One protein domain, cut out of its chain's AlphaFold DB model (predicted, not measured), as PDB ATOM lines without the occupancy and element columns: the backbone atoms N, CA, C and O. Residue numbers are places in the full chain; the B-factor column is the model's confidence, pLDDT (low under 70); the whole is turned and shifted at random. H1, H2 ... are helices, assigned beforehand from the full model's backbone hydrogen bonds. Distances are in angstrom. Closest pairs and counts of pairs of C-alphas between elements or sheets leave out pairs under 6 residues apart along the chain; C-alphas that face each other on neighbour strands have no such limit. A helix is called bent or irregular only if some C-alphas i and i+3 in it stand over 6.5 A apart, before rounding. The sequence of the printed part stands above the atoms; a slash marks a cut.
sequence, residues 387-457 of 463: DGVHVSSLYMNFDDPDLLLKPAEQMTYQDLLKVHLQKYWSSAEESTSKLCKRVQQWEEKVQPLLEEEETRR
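AT A GLANCE: This is residues 387 to 457 of the 463 residues of the protein "CNDH2_C domain-containing protein" of Onchocerca flexuosa (UniProt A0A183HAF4). One long helix, H3, makes the longest axis of this model, and at its first end a small head is formed by residues 387 to 412, with the short helices H1 and H2, together with the first turns of H3. Beyond that head, residues 423 to 457, of which 423 to 455 belong to H3, stick out as a free arm that bends near its far end. The printed part has 71 residues with three named helices, in the order H1, H2, H3, and no named strand; the class is all helix. The whole is extended, a rod spanning 71 by 23 by 15 A, with a radius of gyration of the C-alphas of 21.6 A.

IN THESE COORDINATES: Start at Asp 387 and go on to C-alpha 391 at (180.150, 211.756, 260.047), where H1 begins; it covers residues 391 to 396. A tight link of 4 residues leads to H2, residues 401 to 405. H2 is neither bent nor irregular, but only just: C-alphas 401 and 404 are 6.5 A apart. After a short link of 7 residues, find C-alpha 413 at (184.858, 202.265, 251.813), where H3, residues 413 to 455, begins. By its hydrogen bonds it was assigned as one helix, but it is bent: C-alphas 445 and 448 are 6.6 A apart. Its arm H3a, residues 413 to 445, is 48.2 A long from first to last C-alpha. Its arm H3b, residues 448 to 455, is 10.6 A long and ends with C-alpha 455 at (203.123, 261.330, 258.230).

HOW THE PARTS SIT: Look first at H1, which is close to H3a but not clearly touching it; their closest C-alphas, those of Leu 394 and Lys 418, are 6.1 A apart. Their lines stand at a steep tilt of 48 degrees, and they run the same way. H1 and H2 are apart. H2 and H3a only just touch, with 3 pairs of C-alphas within 8 A, and H3a does so with residues 415 to 419 alone. The closest C-alphas of this pair are those of Leu 403 and Asp 415, 6.9 A apart. At the far end, the lines of H3a and H3b stand at a steep tilt of 41 degrees. H3b is apart from H1 and from H2. In H3a and H3b every O i to N i+4 pair is within hydrogen-bond range; in H1 it is 1 of 2, and in H2 0 of 1, beside 1 of 2 O i to N i+3 pairs in H2.

THE WHOLE: The two C-alphas farthest apart are those of Gln 410 and Arg 457, at 71.6 A. Without residues 423 to 457, which stand free, the body of 36 residues spans 25 by 20 by 14 A. The printed part has no cut, and no link is long. The mean pLDDT of the printed part is 73.2; look for values under 70 at residues 387 to 406, 408 to 410, 428 to 429 and 431 to 432.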
ATOM      1  N   ASP A 387     176.132 200.243 261.312       50.28
ATOM      2  CA  ASP A 387     177.482 200.327 261.882       50.28
ATOM      3  C   ASP A 387     178.150 201.590 261.321       50.28
ATOM      4  O   ASP A 387     178.712 201.640 260.223       50.28
ATOM      5  N   GLY A 388     177.869 202.678 262.029       43.53
ATOM      6  CA  GLY A 388     177.799 204.012 261.477       43.53
ATOM      7  C   GLY A 388     179.115 204.497 260.888       43.53
ATOM      8  O   GLY A 388     180.128 204.644 261.579       43.53
ATOM      9  N   VAL A 389     179.041 204.955 259.639       47.28
ATOM     10  CA  VAL A 389     179.904 206.045 259.183       47.28
ATOM     11  C   VAL A 389     179.522 207.281 260.000       47.28
ATOM     12  O   VAL A 389     178.739 208.128 259.577       47.28
ATOM     13  N   HIS A 390     180.031 207.357 261.228       46.25
ATOM     14  CA  HIS A 390     179.869 208.512 262.089       46.25
ATOM     15  C   HIS A 390     180.508 209.690 261.354       46.25
ATOM     16  O   HIS A 390     181.730 209.747 261.204       46.25
ATOM     17  N   VAL A 391     179.688 210.608 260.843       50.78
ATOM     18  CA  VAL A 391     180.150 211.756 260.047       50.78
ATOM     19  C   VAL A 391     181.179 212.573 260.834       50.78
ATOM     20  O   VAL A 391     182.160 213.045 260.267       50.78
ATOM     21  N   SER A 392     181.054 212.634 262.162       50.44
ATOM     22  CA  SER A 392     182.048 213.285 263.019       50.44
ATOM     23  C   SER A 392     183.360 212.491 263.142       50.44
ATOM     24  O   SER A 392     184.397 213.085 263.401       50.44
ATOM     25  N   SER A 393     183.368 211.171 262.901       54.59
ATOM     26  CA  SER A 393     184.600 210.359 262.809       54.59
ATOM     27  C   SER A 393     185.385 210.645 261.520       54.59
ATOM     28  O   SER A 393     186.606 210.517 261.506       54.59
ATOM     29  N   LEU A 394     184.713 211.095 260.452       55.97
ATOM     30  CA  LEU A 394     185.364 211.531 259.209       55.97
ATOM     31  C   LEU A 394     186.041 212.903 259.326       55.97
ATOM     32  O   LEU A 394     186.924 213.205 258.529       55.97
ATOM     33  N   TYR A 395     185.621 213.719 260.293       55.75
ATOM     34  CA  TYR A 395     186.110 215.087 260.477       55.75
ATOM     35  C   TYR A 395     187.099 215.254 261.639       55.75
ATOM     36  O   TYR A 395     187.736 216.299 261.703       55.75
ATOM     37  N   MET A 396     187.232 214.277 262.551       47.56
ATOM     38  CA  MET A 396     187.951 214.485 263.824       47.56
ATOM     39  C   MET A 396     189.007 213.428 264.190       47.56
ATOM     40  O   MET A 396     189.704 213.616 265.177       47.56
ATOM     41  N   ASN A 397     189.173 212.348 263.417       54.22
ATOM     42  CA  ASN A 397     190.179 211.310 263.691       54.22
ATOM     43  C   ASN A 397     191.184 211.213 262.530       54.22
ATOM     44  O   ASN A 397     191.104 210.296 261.712       54.22
ATOM     45  N   PHE A 398     192.102 212.180 262.435       54.78
ATOM     46  CA  PHE A 398     193.158 212.226 261.408       54.78
ATOM     47  C   PHE A 398     194.474 211.546 261.833       54.78
ATOM     48  O   PHE A 398     195.431 211.535 261.062       54.78
ATOM     49  N   ASP A 399     194.519 210.949 263.022       52.41
ATOM     50  CA  ASP A 399     195.758 210.467 263.646       52.41
ATOM     51  C   ASP A 399     196.122 209.008 263.320       52.41
ATOM     52  O   ASP A 399     196.918 208.414 264.043       52.41
ATOM     53  N   ASP A 400     195.568 208.402 262.261       59.78
ATOM     54  CA  ASP A 400     195.955 207.043 261.848       59.78
ATOM     55  C   ASP A 400     196.917 207.081 260.636       59.78
ATOM     56  O   ASP A 400     196.471 207.062 259.481       59.78
ATOM     57  N   PRO A 401     198.245 207.183 260.863       58.25
ATOM     58  CA  PRO A 401     199.247 207.327 259.804       58.25
ATOM     59  C   PRO A 401     199.350 206.097 258.886       58.25
ATOM     60  O   PRO A 401     199.897 206.202 257.786       58.25
ATOM     61  N   ASP A 402     198.796 204.952 259.293       59.44
ATOM     62  CA  ASP A 402     198.865 203.696 258.541       59.44
ATOM     63  C   ASP A 402     197.834 203.604 257.404       59.44
ATOM     64  O   ASP A 402     197.947 202.741 256.526       59.44
ATOM     65  N   LEU A 403     196.841 204.502 257.353       60.50
ATOM     66  CA  LEU A 403     195.830 204.491 256.290       60.50
ATOM     67  C   LEU A 403     196.394 204.900 254.926       60.50
ATOM     68  O   LEU A 403     195.907 204.413 253.915       60.50
ATOM     69  N   LEU A 404     197.453 205.708 254.854       59.75
ATOM     70  CA  LEU A 404     198.075 206.082 253.572       59.75
ATOM     71  C   LEU A 404     198.967 204.978 252.972       59.75
ATOM     72  O   LEU A 404     199.396 205.097 251.825       59.75
ATOM     73  N   LEU A 405     199.245 203.910 253.731       60.91
ATOM     74  CA  LEU A 405     200.149 202.820 253.343       60.91
ATOM     75  C   LEU A 405     199.416 201.565 252.848       60.91
ATOM     76  O   LEU A 405     200.045 200.673 252.275       60.91
ATOM     77  N   LYS A 406     198.093 201.476 253.043       69.06
ATOM     78  CA  LYS A 406     197.303 200.324 252.591       69.06
ATOM     79  C   LYS A 406     197.038 200.406 251.076       69.06
ATOM     80  O   LYS A 406     196.631 201.457 250.582       69.06
ATOM     81  N   PRO A 407     197.219 199.314 250.310       70.81
ATOM     82  CA  PRO A 407     196.771 199.253 248.921       70.81
ATOM     83  C   PRO A 407     195.251 199.452 248.827       70.81
ATOM     84  O   PRO A 407     194.511 198.922 249.658       70.81
ATOM     85  N   ALA A 408     194.773 200.148 247.788       64.12
ATOM     86  CA  ALA A 408     193.352 200.474 247.598       64.12
ATOM     87  C   ALA A 408     192.418 199.245 247.596       64.12
ATOM     88  O   ALA A 408     191.241 199.348 247.925       64.12
ATOM     89  N   GLU A 409     192.949 198.065 247.269       69.56
ATOM     90  CA  GLU A 409     192.224 196.790 247.246       69.56
ATOM     91  C   GLU A 409     191.880 196.244 248.644       69.56
ATOM     92  O   GLU A 409     190.991 195.405 248.766       69.56
ATOM     93  N   GLN A 410     192.571 196.709 249.689       69.44
ATOM     94  CA  GLN A 410     192.378 196.284 251.082       69.44
ATOM     95  C   GLN A 410     191.715 197.365 251.946       69.44
ATOM     96  O   GLN A 410     191.469 197.142 253.131       69.44
ATOM     97  N   MET A 411     191.441 198.540 251.375       70.06
ATOM     98  CA  MET A 411     190.780 199.635 252.076       70.06
ATOM     99  C   MET A 411     189.275 199.400 252.146       70.06
ATOM    100  O   MET A 411     188.630 199.071 251.148       70.06
ATOM    101  N   THR A 412     188.696 199.627 253.323       76.56
ATOM    102  CA  THR A 412     187.240 199.722 253.438       76.56
ATOM    103  C   THR A 412     186.744 200.996 252.746       76.56
ATOM    104  O   THR A 412     187.502 201.945 252.527       76.56
ATOM    105  N   TYR A 413     185.453 201.056 252.401       71.06
ATOM    106  CA  TYR A 413     184.858 202.265 251.813       71.06
ATOM    107  C   TYR A 413     185.074 203.501 252.702       71.06
ATOM    108  O   TYR A 413     185.367 204.587 252.202       71.06
ATOM    109  N   GLN A 414     184.991 203.318 254.022       75.44
ATOM    110  CA  GLN A 414     185.230 204.370 255.001       75.44
ATOM    111  C   GLN A 414     186.688 204.849 254.986       75.44
ATOM    112  O   GLN A 414     186.922 206.056 255.014       75.44
ATOM    113  N   ASP A 415     187.659 203.937 254.890       76.56
ATOM    114  CA  ASP A 415     189.083 204.294 254.793       76.56
ATOM    115  C   ASP A 415     189.372 205.087 253.517       76.56
ATOM    116  O   ASP A 415     190.067 206.101 253.540       76.56
ATOM    117  N   LEU A 416     188.768 204.673 252.403       75.50
ATOM    118  CA  LEU A 416     188.933 205.343 251.119       75.50
ATOM    119  C   LEU A 416     188.336 206.757 251.138       75.50
ATOM    120  O   LEU A 416     188.925 207.699 250.600       75.50
ATOM    121  N   LEU A 417     187.183 206.916 251.793       77.50
ATOM    122  CA  LEU A 417     186.543 208.211 251.988       77.50
ATOM    123  C   LEU A 417     187.419 209.127 252.856       77.50
ATOM    124  O   LEU A 417     187.635 210.277 252.476       77.50
ATOM    125  N   LYS A 418     187.992 208.609 253.953       78.88
ATOM    126  CA  LYS A 418     188.944 209.343 254.810       78.88
ATOM    127  C   LYS A 418     190.161 209.830 254.024       78.88
ATOM    128  O   LYS A 418     190.474 211.014 254.088       78.88
ATOM    129  N   VAL A 419     190.796 208.964 253.228       80.44
ATOM    130  CA  VAL A 419     191.960 209.333 252.397       80.44
ATOM    131  C   VAL A 419     191.595 210.402 251.363       80.44
ATOM    132  O   VAL A 419     192.348 211.354 251.150       80.44
ATOM    133  N   HIS A 420     190.427 210.287 250.724       78.38
ATOM    134  CA  HIS A 420     189.977 211.276 249.746       78.38
ATOM    135  C   HIS A 420     189.677 212.636 250.391       78.38
ATOM    136  O   HIS A 420     190.091 213.672 249.870       78.38
ATOM    137  N   LEU A 421     188.981 212.638 251.532       79.81
ATOM    138  CA  LEU A 421     188.726 213.841 252.326       79.81
ATOM    139  C   LEU A 421     190.038 214.477 252.782       79.81
ATOM    140  O   LEU A 421     190.228 215.667 252.570       79.81
ATOM    141  N   GLN A 422     190.977 213.697 253.320       77.38
ATOM    142  CA  GLN A 422     192.292 214.186 253.733       77.38
ATOM    143  C   GLN A 422     193.035 214.854 252.571       77.38
ATOM    144  O   GLN A 422     193.501 215.981 252.705       77.38
ATOM    145  N   LYS A 423     193.082 214.212 251.398       79.12
ATOM    146  CA  LYS A 423     193.697 214.792 250.196       79.12
ATOM    147  C   LYS A 423     193.033 216.109 249.782       79.12
ATOM    148  O   LYS A 423     193.723 217.045 249.380       79.12
ATOM    149  N   TYR A 424     191.706 216.181 249.875       76.19
ATOM    150  CA  TYR A 424     190.946 217.396 249.590       76.19
ATOM    151  C   TYR A 424     191.290 218.520 250.578       76.19
ATOM    152  O   TYR A 424     191.600 219.631 250.149       76.19
ATOM    153  N   TRP A 425     191.319 218.224 251.879       73.50
ATOM    154  CA  TRP A 425     191.662 219.194 252.922       73.50
ATOM    155  C   TRP A 425     193.105 219.680 252.816       73.50
ATOM    156  O   TRP A 425     193.321 220.886 252.832       73.50
ATOM    157  N   SER A 426     194.079 218.790 252.601       72.19
ATOM    158  CA  SER A 426     195.477 219.191 252.401       72.19
ATOM    159  C   SER A 426     195.655 220.068 251.157       72.19
ATOM    160  O   SER A 426     196.429 221.021 251.174       72.19
ATOM    161  N   SER A 427     194.912 219.800 250.078       70.19
ATOM    162  CA  SER A 427     194.934 220.653 248.883       70.19
ATOM    163  C   SER A 427     194.302 222.028 249.137       70.19
ATOM    164  O   SER A 427     194.821 223.044 248.666       70.19
ATOM    165  N   ALA A 428     193.206 222.077 249.901       67.94
ATOM    166  CA  ALA A 428     192.562 223.323 250.304       67.94
ATOM    167  C   ALA A 428     193.465 224.149 251.240       67.94
ATOM    168  O   ALA A 428     193.629 225.353 251.029       67.94
ATOM    169  N   GLU A 429     194.119 223.511 252.210       69.06
ATOM    170  CA  GLU A 429     195.100 224.130 253.108       69.06
ATOM    171  C   GLU A 429     196.296 224.700 252.331       69.06
ATOM    172  O   GLU A 429     196.701 225.841 252.543       69.06
ATOM    173  N   GLU A 430     196.816 223.969 251.341       71.31
ATOM    174  CA  GLU A 430     197.897 224.473 250.492       71.31
ATOM    175  C   GLU A 430     197.470 225.732 249.710       71.31
ATOM    176  O   GLU A 430     198.236 226.695 249.585       71.31
ATOM    177  N   SER A 431     196.239 225.751 249.190       64.88
ATOM    178  CA  SER A 431     195.710 226.893 248.437       64.88
ATOM    179  C   SER A 431     195.482 228.130 249.316       64.88
ATOM    180  O   SER A 431     195.870 229.238 248.933       64.88
ATOM    181  N   THR A 432     194.936 227.938 250.520       67.44
ATOM    182  CA  THR A 432     194.714 229.014 251.497       67.44
ATOM    183  C   THR A 432     196.039 229.533 252.044       67.44
ATOM    184  O   THR A 432     196.224 230.741 252.115       67.44
ATOM    185  N   SER A 433     197.022 228.663 252.288       78.94
ATOM    186  CA  SER A 433     198.378 229.062 252.686       78.94
ATOM    187  C   SER A 433     199.059 229.953 251.639       78.94
ATOM    188  O   SER A 433     199.665 230.969 251.984       78.94
ATOM    189  N   LYS A 434     198.938 229.630 250.343       80.25
ATOM    190  CA  LYS A 434     199.475 230.474 249.257       80.25
ATOM    191  C   LYS A 434     198.794 231.842 249.200       80.25
ATOM    192  O   LYS A 434     199.472 232.840 248.953       80.25
ATOM    193  N   LEU A 435     197.480 231.888 249.421       80.31
ATOM    194  CA  LEU A 435     196.732 233.140 249.499       80.31
ATOM    195  C   LEU A 435     197.172 233.967 250.713       80.31
ATOM    196  O   LEU A 435     197.535 235.125 250.531       80.31
ATOM    197  N   CYS A 436     197.239 233.367 251.904       81.44
ATOM    198  CA  CYS A 436     197.702 234.031 253.123       81.44
ATOM    199  C   CYS A 436     199.111 234.608 252.955       81.44
ATOM    200  O   CYS A 436     199.331 235.767 253.280       81.44
ATOM    201  N   LYS A 437     200.048 233.857 252.354       88.50
ATOM    202  CA  LYS A 437     201.401 234.363 252.056       88.50
ATOM    203  C   LYS A 437     201.384 235.584 251.138       88.50
ATOM    204  O   LYS A 437     202.159 236.509 251.346       88.50
ATOM    205  N   ARG A 438     200.523 235.594 250.117       90.94
ATOM    206  CA  ARG A 438     200.403 236.734 249.196       90.94
ATOM    207  C   ARG A 438     199.791 237.953 249.882       90.94
ATOM    208  O   ARG A 438     200.252 239.060 249.637       90.94
ATOM    209  N   VAL A 439     198.773 237.743 250.717       90.00
ATOM    210  CA  VAL A 439     198.152 238.807 251.518       90.00
ATOM    211  C   VAL A 439     199.182 239.401 252.474       90.00
ATOM    212  O   VAL A 439     199.378 240.605 252.454       90.00
ATOM    213  N   GLN A 440     199.936 238.564 253.185       90.12
ATOM    214  CA  GLN A 440     200.983 239.015 254.098       90.12
ATOM    215  C   GLN A 440     202.096 239.791 253.377       90.12
ATOM    216  O   GLN A 440     202.499 240.856 253.825       90.12
ATOM    217  N   GLN A 441     202.545 239.327 252.204       93.75
ATOM    218  CA  GLN A 441     203.503 240.073 251.372       93.75
ATOM    219  C   GLN A 441     202.955 241.422 250.889       93.75
ATOM    220  O   GLN A 441     203.710 242.376 250.707       93.75
ATOM    221  N   TRP A 442     201.653 241.495 250.618       94.94
ATOM    222  CA  TRP A 442     200.995 242.740 250.243       94.94
ATOM    223  C   TRP A 442     200.891 243.689 251.441       94.94
ATOM    224  O   TRP A 442     201.234 244.858 251.295       94.94
ATOM    225  N   GLU A 443     200.519 243.185 252.619       91.75
ATOM    226  CA  GLU A 443     200.486 243.943 253.876       91.75
ATOM    227  C   GLU A 443     201.869 244.516 254.207       91.75
ATOM    228  O   GLU A 443     201.999 245.726 254.362       91.75
ATOM    229  N   GLU A 444     202.924 243.695 254.171       93.00
ATOM    230  CA  GLU A 444     204.314 244.130 254.388       93.00
ATOM    231  C   GLU A 444     204.762 245.223 253.404       93.00
ATOM    232  O   GLU A 444     205.589 246.071 253.739       93.00
ATOM    233  N   LYS A 445     204.226 245.221 252.176       94.56
ATOM    234  CA  LYS A 445     204.560 246.213 251.147       94.56
ATOM    235  C   LYS A 445     203.757 247.507 251.287       94.56
ATOM    236  O   LYS A 445     204.280 248.575 250.980       94.56
ATOM    237  N   VAL A 446     202.488 247.416 251.677       92.31
ATOM    238  CA  VAL A 446     201.558 248.556 251.712       92.31
ATOM    239  C   VAL A 446     201.605 249.287 253.049       92.31
ATOM    240  O   VAL A 446     201.519 250.511 253.061       92.31
ATOM    241  N   GLN A 447     201.807 248.577 254.156       92.12
ATOM    242  CA  GLN A 447     201.882 249.163 255.491       92.12
ATOM    243  C   GLN A 447     202.904 250.312 255.620       92.12
ATOM    244  O   GLN A 447     202.502 251.381 256.072       92.12
ATOM    245  N   PRO A 448     204.165 250.202 255.148       92.06
ATOM    246  CA  PRO A 448     205.102 251.326 255.223       92.06
ATOM    247  C   PRO A 448     204.700 252.514 254.334       92.06
ATOM    248  O   PRO A 448     205.015 253.653 254.662       92.06
ATOM    249  N   LEU A 449     203.994 252.276 253.221       90.81
ATOM    250  CA  LEU A 449     203.495 253.351 252.352       90.81
ATOM    251  C   LEU A 449     202.335 254.107 253.005       90.81
ATOM    252  O   LEU A 449     202.232 255.321 252.850       90.81
ATOM    253  N   LEU A 450     201.476 253.394 253.736       88.81
ATOM    254  CA  LEU A 450     200.396 253.994 254.516       88.81
ATOM    255  C   LEU A 450     200.949 254.823 255.679       88.81
ATOM    256  O   LEU A 450     200.497 255.946 255.872       88.81
ATOM    257  N   GLU A 451     201.956 254.313 256.394       91.19
ATOM    258  CA  GLU A 451     202.645 255.061 257.455       91.19
ATOM    259  C   GLU A 451     203.331 256.322 256.900       91.19
ATOM    260  O   GLU A 451     203.231 257.395 257.494       91.19
ATOM    261  N   GLU A 452     203.984 256.238 255.733       90.06
ATOM    262  CA  GLU A 452     204.567 257.415 255.079       90.06
ATOM    263  C   GLU A 452     203.490 258.448 254.720       90.06
ATOM    264  O   GLU A 452     203.658 259.631 255.018       90.06
ATOM    265  N   GLU A 453     202.376 258.022 254.121       84.56
ATOM    266  CA  GLU A 453     201.280 258.918 253.738       84.56
ATOM    267  C   GLU A 453     200.606 259.564 254.960       84.56
ATOM    268  O   GLU A 453     200.302 260.753 254.922       84.56
ATOM    269  N   GLU A 454     200.455 258.841 256.073       85.94
ATOM    270  CA  GLU A 454     199.911 259.383 257.327       85.94
ATOM    271  C   GLU A 454     200.843 260.432 257.963       85.94
ATOM    272  O   GLU A 454     200.382 261.395 258.576       85.94
ATOM    273  N   THR A 455     202.163 260.307 257.772       86.75
ATOM    274  CA  THR A 455     203.123 261.330 258.230       86.75
ATOM    275  C   THR A 455     203.167 262.578 257.347       86.75
ATOM    276  O   THR A 455     203.742 263.599 257.753       86.75
ATOM    277  N   ARG A 456     202.585 262.541 256.141       84.31
ATOM    278  CA  ARG A 456     202.548 263.713 255.264       84.31
ATOM    279  C   ARG A 456     201.591 264.749 255.833       84.31
ATOM    280  O   ARG A 456     200.505 264.464 256.324       84.31
ATOM    281  N   ARG A 457     202.022 266.008 255.762       76.81
ATOM    282  CA  ARG A 457     201.198 267.143 256.175       76.81
ATOM    283  C   ARG A 457     199.945 267.179 255.307       76.81
ATOM    284  O   ARG A 457     200.061 267.065 254.088       76.81
TER     285      ARG A 457